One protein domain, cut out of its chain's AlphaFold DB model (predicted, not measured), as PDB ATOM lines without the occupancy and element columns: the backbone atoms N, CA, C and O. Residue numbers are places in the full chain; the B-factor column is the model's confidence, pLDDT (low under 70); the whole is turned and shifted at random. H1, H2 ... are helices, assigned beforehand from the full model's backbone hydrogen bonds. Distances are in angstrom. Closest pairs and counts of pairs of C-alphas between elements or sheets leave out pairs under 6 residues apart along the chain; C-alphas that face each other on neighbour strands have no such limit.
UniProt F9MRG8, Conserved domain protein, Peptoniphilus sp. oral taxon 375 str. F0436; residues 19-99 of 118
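AT A GLANCE: This is residues 19 to 99 of the 118 residues of the protein "Conserved domain protein" of Peptoniphilus sp. oral taxon 375 str. F0436 (UniProt F9MRG8). Long H1 crosses H2, and H5 packs beside H2. Residues 63 to 78, with H3 and H4, stick out. The all-helix printed part, 81 residues with five named helices, is compact, radius of gyration of the C-alphas 13.4 A, spanning 40 by 33 by 18 A.

HOW THE PARTS SIT: H1, residues 19 to 39, touches H2, residues 49 to 60, at a steep tilt of 50 degrees, closest at C-alphas 28 and 59, 6.3 A. H2 residues 50 to 54 alone touch H5, residues 89 to 98, at a shallow tilt of 29 degrees, closest at C-alphas 54 and 91, 5.8 A. In H1 and H2 every O i to N i+4 pair is within hydrogen-bond range; H5 has 4 of 6. H3, residues 63 to 68, has 0 of 2, and 1 of 3 O i to N i+3.

IN THESE COORDINATES: Find C-alpha 19 at (30.455, -62.764, 40.827); H1 runs 30.1 A. H5 ends at C-alpha 98, (22.216, -40.515, 18.646).

THE WHOLE: Residues 74 to 88 form a long link; residues 63 to 86 have pLDDT under 70.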
ATOM      1  N   GLU A  19      31.754 -63.337  40.431       77.94
ATOM      2  CA  GLU A  19      30.455 -62.764  40.827       77.94
ATOM      3  C   GLU A  19      30.373 -61.268  40.482       77.94
ATOM      4  O   GLU A  19      29.463 -60.813  39.791       77.94
ATOM      5  N   LYS A  20      31.405 -60.490  40.842       79.44
ATOM      6  CA  LYS A  20      31.475 -59.059  40.494       79.44
ATOM      7  C   LYS A  20      31.494 -58.801  38.990       79.44
ATOM      8  O   LYS A  20      31.070 -57.732  38.543       79.44
ATOM      9  N   LYS A  21      32.058 -59.718  38.206       81.62
ATOM     10  CA  LYS A  21      32.134 -59.600  36.750       81.62
ATOM     11  C   LYS A  21      30.778 -59.898  36.116       81.62
ATOM     12  O   LYS A  21      30.380 -59.153  35.219       81.62
ATOM     13  N   GLU A  22      30.071 -60.914  36.603       82.38
ATOM     14  CA  GLU A  22      28.697 -61.232  36.202       82.38
ATOM     15  C   GLU A  22      27.739 -60.088  36.547       82.38
ATOM     16  O   GLU A  22      27.007 -59.616  35.673       82.38
ATOM     17  N   ASP A  23      27.833 -59.543  37.760       81.31
ATOM     18  CA  ASP A  23      27.044 -58.382  38.182       81.31
ATOM     19  C   ASP A  23      27.312 -57.166  37.296       81.31
ATOM     20  O   ASP A  23      26.389 -56.495  36.829       81.31
ATOM     21  N   LYS A  24      28.589 -56.894  36.996       82.56
ATOM     22  CA  LYS A  24      28.968 -55.803  36.092       82.56
ATOM     23  C   LYS A  24      28.401 -56.014  34.688       82.56
ATOM     24  O   LYS A  24      27.959 -55.049  34.067       82.56
ATOM     25  N   ALA A  25      28.424 -57.244  34.177       85.50
ATOM     26  CA  ALA A  25      27.865 -57.568  32.867       85.50
ATOM     27  C   ALA A  25      26.341 -57.381  32.847       85.50
ATOM     28  O   ALA A  25      25.808 -56.793  31.905       85.50
ATOM     29  N   ARG A  26      25.652 -57.793  33.915       85.06
ATOM     30  CA  ARG A  26      24.205 -57.618  34.071       85.06
ATOM     31  C   ARG A  26      23.805 -56.145  34.151       85.06
ATOM     32  O   ARG A  26      22.898 -55.728  33.435       85.06
ATOM     33  N   LEU A  27      24.506 -55.346  34.960       84.44
ATOM     34  CA  LEU A  27      24.286 -53.896  35.045       84.44
ATOM     35  C   LEU A  27      24.525 -53.219  33.695       84.44
ATOM     36  O   LEU A  27      23.740 -52.379  33.264       84.44
ATOM     37  N   ARG A  28      25.585 -53.627  32.993       86.50
ATOM     38  CA  ARG A  28      25.891 -53.123  31.654       86.50
ATOM     39  C   ARG A  28      24.769 -53.432  30.657       86.50
ATOM     40  O   ARG A  28      24.435 -52.567  29.858       86.50
ATOM     41  N   ALA A  29      24.174 -54.621  30.702       87.50
ATOM     42  CA  ALA A  29      23.044 -54.956  29.836       87.50
ATOM     43  C   ALA A  29      21.809 -54.086  30.138       87.50
ATOM     44  O   ALA A  29      21.196 -53.553  29.217       87.50
ATOM     45  N   LEU A  30      21.499 -53.875  31.419       88.19
ATOM     46  CA  LEU A  30      20.360 -53.057  31.846       88.19
ATOM     47  C   LEU A  30      20.515 -51.584  31.443       88.19
ATOM     48  O   LEU A  30      19.592 -50.980  30.903       88.19
ATOM     49  N   TYR A  31      21.697 -51.000  31.654       87.50
ATOM     50  CA  TYR A  31      21.955 -49.622  31.236       87.50
ATOM     51  C   TYR A  31      21.991 -49.462  29.718       87.50
ATOM     52  O   TYR A  31      21.602 -48.412  29.209       87.50
ATOM     53  N   LEU A  32      22.420 -50.489  28.983       89.88
ATOM     54  CA  LEU A  32      22.341 -50.470  27.528       89.88
ATOM     55  C   LEU A  32      20.884 -50.381  27.062       89.88
ATOM     56  O   LEU A  32      20.579 -49.531  26.231       89.88
ATOM     57  N   GLU A  33      19.987 -51.180  27.641       87.75
ATOM     58  CA  GLU A  33      18.551 -51.132  27.336       87.75
ATOM     59  C   GLU A  33      17.956 -49.738  27.602       87.75
ATOM     60  O   GLU A  33      17.256 -49.188  26.751       87.75
ATOM     61  N   GLN A  34      18.332 -49.106  28.720       86.75
ATOM     62  CA  GLN A  34      17.921 -47.730  29.030       86.75
ATOM     63  C   GLN A  34      18.446 -46.706  28.013       86.75
ATOM     64  O   GLN A  34      17.728 -45.779  27.627       86.75
ATOM     65  N   ILE A  35      19.694 -46.852  27.559       87.88
ATOM     66  CA  ILE A  35      20.265 -45.986  26.518       87.88
ATOM     67  C   ILE A  35      19.532 -46.190  25.187       87.88
ATOM     68  O   ILE A  35      19.258 -45.215  24.482       87.88
ATOM     69  N   GLU A  36      19.201 -47.432  24.840       88.75
ATOM     70  CA  GLU A  36      18.433 -47.764  23.640       88.75
ATOM     71  C   GLU A  36      17.024 -47.167  23.669       88.75
ATOM     72  O   GLU A  36      16.570 -46.613  22.663       88.75
ATOM     73  N   ASP A  37      16.350 -47.237  24.819       85.75
ATOM     74  CA  ASP A  37      15.043 -46.611  25.041       85.75
ATOM     75  C   ASP A  37      15.128 -45.091  24.907       85.75
ATOM     76  O   ASP A  37      14.310 -44.476  24.224       85.75
ATOM     77  N   TYR A  38      16.160 -44.475  25.486       85.94
ATOM     78  CA  TYR A  38      16.374 -43.036  25.375       85.94
ATOM     79  C   TYR A  38      16.665 -42.594  23.931       85.94
ATOM     80  O   TYR A  38      16.138 -41.580  23.455       85.94
ATOM     81  N   CYS A  39      17.506 -43.348  23.217       86.50
ATOM     82  CA  CYS A  39      17.918 -43.021  21.852       86.50
ATOM     83  C   CYS A  39      16.885 -43.441  20.792       86.50
ATOM     84  O   CYS A  39      16.957 -42.962  19.657       86.50
ATOM     85  N   ASN A  40      15.934 -44.312  21.150       86.25
ATOM     86  CA  ASN A  40      15.025 -45.021  20.240       86.25
ATOM     87  C   ASN A  40      15.768 -45.813  19.146       86.25
ATOM     88  O   ASN A  40      15.316 -45.927  17.998       86.25
ATOM     89  N   LEU A  41      16.938 -46.341  19.498       86.62
ATOM     90  CA  LEU A  41      17.838 -47.084  18.623       86.62
ATOM     91  C   LEU A  41      18.238 -48.385  19.298       86.62
ATOM     92  O   LEU A  41      18.343 -48.420  20.514       86.62
ATOM     93  N   SER A  42      18.491 -49.424  18.510       86.56
ATOM     94  CA  SER A  42      19.105 -50.655  19.000       86.56
ATOM     95  C   SER A  42      20.565 -50.736  18.560       86.56
ATOM     96  O   SER A  42      20.867 -50.526  17.380       86.56
ATOM     97  N   PHE A  43      21.465 -51.024  19.498       85.00
ATOM     98  CA  PHE A  43      22.917 -51.068  19.302       85.00
ATOM     99  C   PHE A  43      23.438 -52.519  19.269       85.00
ATOM    100  O   PHE A  43      24.430 -52.843  19.913       85.00
ATOM    101  N   GLU A  44      22.773 -53.400  18.510       75.31
ATOM    102  CA  GLU A  44      23.081 -54.844  18.448       75.31
ATOM    103  C   GLU A  44      24.496 -55.188  17.955       75.31
ATOM    104  O   GLU A  44      25.087 -56.160  18.417       75.31
ATOM    105  N   LYS A  45      25.019 -54.443  16.974       70.44
ATOM    106  CA  LYS A  45      26.270 -54.795  16.276       70.44
ATOM    107  C   LYS A  45      27.414 -53.853  16.605       70.44
ATOM    108  O   LYS A  45      28.497 -54.311  16.945       70.44
ATOM    109  N   ASP A  46      27.143 -52.553  16.544       79.50
ATOM    110  CA  ASP A  46      28.145 -51.512  16.725       79.50
ATOM    111  C   ASP A  46      27.689 -50.510  17.782       79.50
ATOM    112  O   ASP A  46      26.634 -49.880  17.666       79.50
ATOM    113  N   LEU A  47      28.520 -50.344  18.810       83.56
ATOM    114  CA  LEU A  47      28.341 -49.342  19.853       83.56
ATOM    115  C   LEU A  47      29.211 -48.127  19.523       83.56
ATOM    116  O   LEU A  47      30.439 -48.239  19.526       83.56
ATOM    117  N   PRO A  48      28.622 -46.951  19.258       86.62
ATOM    118  CA  PRO A  48      29.417 -45.760  19.020       86.62
ATOM    119  C   PRO A  48      30.166 -45.349  20.292       86.62
ATOM    120  O   PRO A  48      29.680 -45.536  21.409       86.62
ATOM    121  N   ALA A  49      31.336 -44.726  20.128       85.94
ATOM    122  CA  ALA A  49      32.222 -44.374  21.242       85.94
ATOM    123  C   ALA A  49      31.527 -43.543  22.341       85.94
ATOM    124  O   ALA A  49      31.785 -43.749  23.523       85.94
ATOM    125  N   GLY A  50      30.598 -42.653  21.968       85.69
ATOM    126  CA  GLY A  50      29.816 -41.872  22.935       85.69
ATOM    127  C   GLY A  50      28.862 -42.720  23.785       85.69
ATOM    128  O   GLY A  50      28.697 -42.449  24.971       85.69
ATOM    129  N   VAL A  51      28.282 -43.779  23.209       87.31
ATOM    130  CA  VAL A  51      27.427 -44.730  23.938       87.31
ATOM    131  C   VAL A  51      28.270 -45.627  24.840       87.31
ATOM    132  O   VAL A  51      27.880 -45.874  25.976       87.31
ATOM    133  N   VAL A  52      29.452 -46.058  24.386       89.50
ATOM    134  CA  VAL A  52      30.394 -46.820  25.225       89.50
ATOM    135  C   VAL A  52      30.816 -46.002  26.445       89.50
ATOM    136  O   VAL A  52      30.757 -46.504  27.564       89.50
ATOM    137  N   LEU A  53      31.177 -44.732  26.238       89.75
ATOM    138  CA  LEU A  53      31.564 -43.828  27.319       89.75
ATOM    139  C   LEU A  53      30.425 -43.630  28.328       89.75
ATOM    140  O   LEU A  53      30.644 -43.740  29.531       89.75
ATOM    141  N   ALA A  54      29.208 -43.378  27.836       89.12
ATOM    142  CA  ALA A  54      28.018 -43.248  28.671       89.12
ATOM    143  C   ALA A  54      27.751 -44.514  29.497       89.12
ATOM    144  O   ALA A  54      27.477 -44.433  30.693       89.12
ATOM    145  N   LEU A  55      27.859 -45.684  28.867       88.81
ATOM    146  CA  LEU A  55      27.600 -46.972  29.496       88.81
ATOM    147  C   LEU A  55      28.620 -47.298  30.593       88.81
ATOM    148  O   LEU A  55      28.246 -47.739  31.680       88.81
ATOM    149  N   ASP A  56      29.901 -47.056  30.322       88.12
ATOM    150  CA  ASP A  56      30.960 -47.249  31.309       88.12
ATOM    151  C   ASP A  56      30.797 -46.301  32.500       88.12
ATOM    152  O   ASP A  56      31.070 -46.700  33.634       88.12
ATOM    153  N   GLU A  57      30.342 -45.070  32.262       87.25
ATOM    154  CA  GLU A  57      30.094 -44.105  33.328       87.25
ATOM    155  C   GLU A  57      28.899 -44.513  34.196       87.25
ATOM    156  O   GLU A  57      29.046 -44.582  35.414       87.25
ATOM    157  N   LEU A  58      27.778 -44.927  33.594       84.75
ATOM    158  CA  LEU A  58      26.604 -45.428  34.325       84.75
ATOM    159  C   LEU A  58      26.938 -46.613  35.238       84.75
ATOM    160  O   LEU A  58      26.534 -46.640  36.395       84.75
ATOM    161  N   VAL A  59      27.726 -47.572  34.743       84.75
ATOM    162  CA  VAL A  59      28.144 -48.746  35.528       84.75
ATOM    163  C   VAL A  59      29.098 -48.360  36.668       84.75
ATOM    164  O   VAL A  59      29.135 -49.027  37.707       84.75
ATOM    165  N   LYS A  60      29.904 -47.304  36.498       82.12
ATOM    166  CA  LYS A  60      30.775 -46.792  37.568       82.12
ATOM    167  C   LYS A  60      29.975 -46.048  38.631       82.12
ATOM    168  O   LYS A  60      30.224 -46.272  39.816       82.12
ATOM    169  N   THR A  61      29.043 -45.195  38.210       76.06
ATOM    170  CA  THR A  61      28.231 -44.317  39.062       76.06
ATOM    171  C   THR A  61      26.881 -44.941  39.422       76.06
ATOM    172  O   THR A  61      25.903 -44.217  39.595       76.06
ATOM    173  N   ASP A  62      26.799 -46.269  39.491       70.75
ATOM    174  CA  ASP A  62      25.558 -46.988  39.768       70.75
ATOM    175  C   ASP A  62      24.984 -46.608  41.157       70.75
ATOM    176  O   ASP A  62      25.668 -46.829  42.167       70.75
ATOM    177  N   PRO A  63      23.744 -46.068  41.233       61.41
ATOM    178  CA  PRO A  63      23.028 -45.727  42.466       61.41
ATOM    179  C   PRO A  63      23.064 -46.826  43.536       61.41
ATOM    180  O   PRO A  63      23.175 -46.527  44.727       61.41
ATOM    181  N   SER A  64      23.026 -48.102  43.138       59.16
ATOM    182  CA  SER A  64      23.018 -49.231  44.079       59.16
ATOM    183  C   SER A  64      24.328 -49.387  44.862       59.16
ATOM    184  O   SER A  64      24.327 -49.979  45.944       59.16
ATOM    185  N   ARG A  65      25.433 -48.788  44.396       52.72
ATOM    186  CA  ARG A  65      26.700 -48.714  45.147       52.72
ATOM    187  C   ARG A  65      26.705 -47.637  46.232       52.72
ATOM    188  O   ARG A  65      27.561 -47.673  47.114       52.72
ATOM    189  N   PHE A  66      25.765 -46.692  46.200       48.53
ATOM    190  CA  PHE A  66      25.762 -45.545  47.109       48.53
ATOM    191  C   PHE A  66      25.091 -45.807  48.457       48.53
ATOM    192  O   PHE A  66      25.190 -44.947  49.326       48.53
ATOM    193  N   ASN A  67      24.521 -46.990  48.714       47.34
ATOM    194  CA  ASN A  67      23.962 -47.315  50.037       47.34
ATOM    195  C   ASN A  67      24.990 -47.234  51.191       47.34
ATOM    196  O   ASN A  67      24.589 -47.102  52.340       47.34
ATOM    197  N   LEU A  68      26.302 -47.242  50.907       46.84
ATOM    198  CA  LEU A  68      27.362 -46.984  51.900       46.84
ATOM    199  C   LEU A  68      27.933 -45.551  51.874       46.84
ATOM    200  O   LEU A  68      28.648 -45.171  52.793       46.84
ATOM    201  N   ALA A  69      27.640 -44.754  50.841       46.47
ATOM    202  CA  ALA A  69      28.211 -43.414  50.628       46.47
ATOM    203  C   ALA A  69      27.157 -42.286  50.590       46.47
ATOM    204  O   ALA A  69      27.504 -41.116  50.413       46.47
ATOM    205  N   SER A  70      25.875 -42.628  50.760       46.41
ATOM    206  CA  SER A  70      24.727 -41.726  50.619       46.41
ATOM    207  C   SER A  70      24.723 -40.565  51.618       46.41
ATOM    208  O   SER A  70      24.105 -39.541  51.342       46.41
ATOM    209  N   GLU A  71      25.445 -40.676  52.735       51.22
ATOM    210  CA  GLU A  71      25.558 -39.603  53.734       51.22
ATOM    211  C   GLU A  71      26.335 -38.381  53.213       51.22
ATOM    212  O   GLU A  71      26.076 -37.260  53.634       51.22
ATOM    213  N   LYS A  72      27.258 -38.564  52.254       50.34
ATOM    214  CA  LYS A  72      28.048 -37.463  51.663       50.34
ATOM    215  C   LYS A  72      27.450 -36.872  50.386       50.34
ATOM    216  O   LYS A  72      27.918 -35.833  49.931       50.34
ATOM    217  N   LEU A  73      26.450 -37.521  49.791       46.88
ATOM    218  CA  LEU A  73      25.875 -37.103  48.508       46.88
ATOM    219  C   LEU A  73      24.567 -36.336  48.634       46.88
ATOM    220  O   LEU A  73      24.163 -35.737  47.641       46.88
ATOM    221  N   SER A  74      23.921 -36.291  49.805       48.53
ATOM    222  CA  SER A  74      22.672 -35.530  49.955       48.53
ATOM    223  C   SER A  74      22.849 -34.042  49.631       48.53
ATOM    224  O   SER A  74      21.917 -33.425  49.125       48.53
ATOM    225  N   ASP A  75      24.052 -33.493  49.827       49.31
ATOM    226  CA  ASP A  75      24.382 -32.093  49.525       49.31
ATOM    227  C   ASP A  75      24.685 -31.827  48.034       49.31
ATOM    228  O   ASP A  75      24.615 -30.691  47.573       49.31
ATOM    229  N   MET A  76      24.976 -32.867  47.240       51.12
ATOM    230  CA  MET A  76      25.216 -32.759  45.787       51.12
ATOM    231  C   MET A  76      24.092 -33.372  44.934       51.12
ATOM    232  O   MET A  76      24.011 -33.121  43.733       51.12
ATOM    233  N   ALA A  77      23.203 -34.175  45.525       48.97
ATOM    234  CA  ALA A  77      22.152 -34.911  44.820       48.97
ATOM    235  C   ALA A  77      21.068 -34.002  44.215       48.97
ATOM    236  O   ALA A  77      20.444 -34.368  43.215       48.97
ATOM    237  N   VAL A  78      20.878 -32.794  44.758       47.81
ATOM    238  CA  VAL A  78      19.871 -31.837  44.266       47.81
ATOM    239  C   VAL A  78      20.142 -31.425  42.812       47.81
ATOM    240  O   VAL A  78      19.203 -31.179  42.059       47.81
ATOM    241  N   THR A  79      21.399 -31.442  42.354       50.09
ATOM    242  CA  THR A  79      21.747 -31.098  40.963       50.09
ATOM    243  C   THR A  79      21.528 -32.246  39.967       50.09
ATOM    244  O   THR A  79      21.432 -31.997  38.766       50.09
ATOM    245  N   TYR A  80      21.399 -33.493  40.436       47.22
ATOM    246  CA  TYR A  80      21.184 -34.681  39.592       47.22
ATOM    247  C   TYR A  80      19.716 -35.146  39.544       47.22
ATOM    248  O   TYR A  80      19.353 -35.941  38.680       47.22
ATOM    249  N   SER A  81      18.859 -34.624  40.430       44.41
ATOM    250  CA  SER A  81      17.447 -35.010  40.619       44.41
ATOM    251  C   SER A  81      16.476 -34.494  39.538       44.41
ATOM    252  O   SER A  81      15.261 -34.645  39.663       44.41
ATOM    253  N   GLY A  82      16.961 -33.866  38.473       45.69
ATOM    254  CA  GLY A  82      16.100 -33.212  37.494       45.69
ATOM    255  C   GLY A  82      15.933 -33.982  36.197       45.69
ATOM    256  O   GLY A  82      16.216 -33.381  35.166       45.69
ATOM    257  N   THR A  83      15.553 -35.272  36.170       48.94
ATOM    258  CA  THR A  83      15.067 -35.862  34.902       48.94
ATOM    259  C   THR A  83      14.331 -37.211  35.006       48.94
ATOM    260  O   THR A  83      14.830 -38.177  35.571       48.94
ATOM    261  N   SER A  84      13.151 -37.285  34.382       54.25
ATOM    262  CA  SER A  84      12.121 -38.340  34.479       54.25
ATOM    263  C   SER A  84      12.465 -39.727  33.917       54.25
ATOM    264  O   SER A  84      11.655 -40.636  34.053       54.25
ATOM    265  N   ASP A  85      13.633 -39.910  33.291       59.12
ATOM    266  CA  ASP A  85      13.923 -41.111  32.479       59.12
ATOM    267  C   ASP A  85      15.133 -41.914  32.994       59.12
ATOM    268  O   ASP A  85      15.790 -42.612  32.231       59.12
ATOM    269  N   GLY A  86      15.499 -41.756  34.270       65.81
ATOM    270  CA  GLY A  86      16.529 -42.575  34.933       65.81
ATOM    271  C   GLY A  86      17.991 -42.293  34.547       65.81
ATOM    272  O   GLY A  86      18.892 -42.783  35.218       65.81
ATOM    273  N   LEU A  87      18.250 -41.479  33.516       76.56
ATOM    274  CA  LEU A  87      19.603 -41.090  33.089       76.56
ATOM    275  C   LEU A  87      20.013 -39.687  33.585       76.56
ATOM    276  O   LEU A  87      19.250 -38.737  33.355       76.56
ATOM    277  N   PRO A  88      21.230 -39.514  34.147       79.44
ATOM    278  CA  PRO A  88      21.778 -38.207  34.512       79.44
ATOM    279  C   PRO A  88      21.868 -37.222  33.335       79.44
ATOM    280  O   PRO A  88      22.180 -37.599  32.203       79.44
ATOM    281  N   GLY A  89      21.669 -35.929  33.610       78.56
ATOM    282  CA  GLY A  89      21.644 -34.864  32.597       78.56
ATOM    283  C   GLY A  89      22.897 -34.771  31.715       78.56
ATOM    284  O   GLY A  89      22.794 -34.572  30.506       78.56
ATOM    285  N   TYR A  90      24.087 -34.973  32.284       80.69
ATOM    286  CA  TYR A  90      25.342 -34.923  31.524       80.69
ATOM    287  C   TYR A  90      25.487 -36.103  30.546       80.69
ATOM    288  O   TYR A  90      25.987 -35.919  29.438       80.69
ATOM    289  N   ILE A  91      24.972 -37.285  30.901       85.19
ATOM    290  CA  ILE A  91      24.971 -38.471  30.030       85.19
ATOM    291  C   ILE A  91      24.020 -38.262  28.853       85.19
ATOM    292  O   ILE A  91      24.348 -38.594  27.714       85.19
ATOM    293  N   ARG A  92      22.874 -37.613  29.089       83.38
ATOM    294  CA  ARG A  92      21.947 -37.223  28.015       83.38
ATOM    295  C   ARG A  92      22.626 -36.347  26.971       83.38
ATOM    296  O   ARG A  92      22.409 -36.552  25.782       83.38
ATOM    297  N   ASN A  93      23.491 -35.421  27.388       85.94
ATOM    298  CA  ASN A  93      24.225 -34.568  26.453       85.94
ATOM    299  C   ASN A  93      25.140 -35.372  25.520       85.94
ATOM    300  O   ASN A  93      25.252 -35.027  24.346       85.94
ATOM    301  N   TRP A  94      25.736 -36.465  26.003       87.62
ATOM    302  CA  TRP A  94      26.535 -37.370  25.171       87.62
ATOM    303  C   TRP A  94      25.683 -38.241  24.243       87.62
ATOM    304  O   TRP A  94      26.126 -38.585  23.148       87.62
ATOM    305  N   LEU A  95      24.461 -38.583  24.661       87.50
ATOM    306  CA  LEU A  95      23.535 -39.435  23.907       87.50
ATOM    307  C   LEU A  95      22.670 -38.664  22.898       87.50
ATOM    308  O   LEU A  95      22.219 -39.242  21.910       87.50
ATOM    309  N   ASN A  96      22.468 -37.361  23.102       85.56
ATOM    310  CA  ASN A  96      21.660 -36.490  22.242       85.56
ATOM    311  C   ASN A  96      21.964 -36.610  20.734       85.56
ATOM    312  O   ASN A  96      21.005 -36.656  19.966       85.56
ATOM    313  N   PRO A  97      23.228 -36.725  20.271       86.62
ATOM    314  CA  PRO A  97      23.531 -36.905  18.847       86.62
ATOM    315  C   PRO A  97      22.956 -38.192  18.241       86.62
ATOM    316  O   PRO A  97      22.698 -38.256  17.040       86.62
ATOM    317  N   TYR A  98      22.763 -39.224  19.062       85.25
ATOM    318  CA  TYR A  98      22.216 -40.515  18.646       85.25
ATOM    319  C   TYR A  98      20.696 -40.574  18.808       85.25
ATOM    320  O   TYR A  98      20.048 -41.444  18.229       85.25
ATOM    321  N   ARG A  99      20.104 -39.643  19.561       84.62
ATOM    322  CA  ARG A  99      18.669 -39.623  19.827       84.62
ATOM    323  C   ARG A  99      17.882 -39.381  18.543       84.62
ATOM    324  O   ARG A  99      18.057 -38.369  17.865       84.62
TER     325      ARG A  99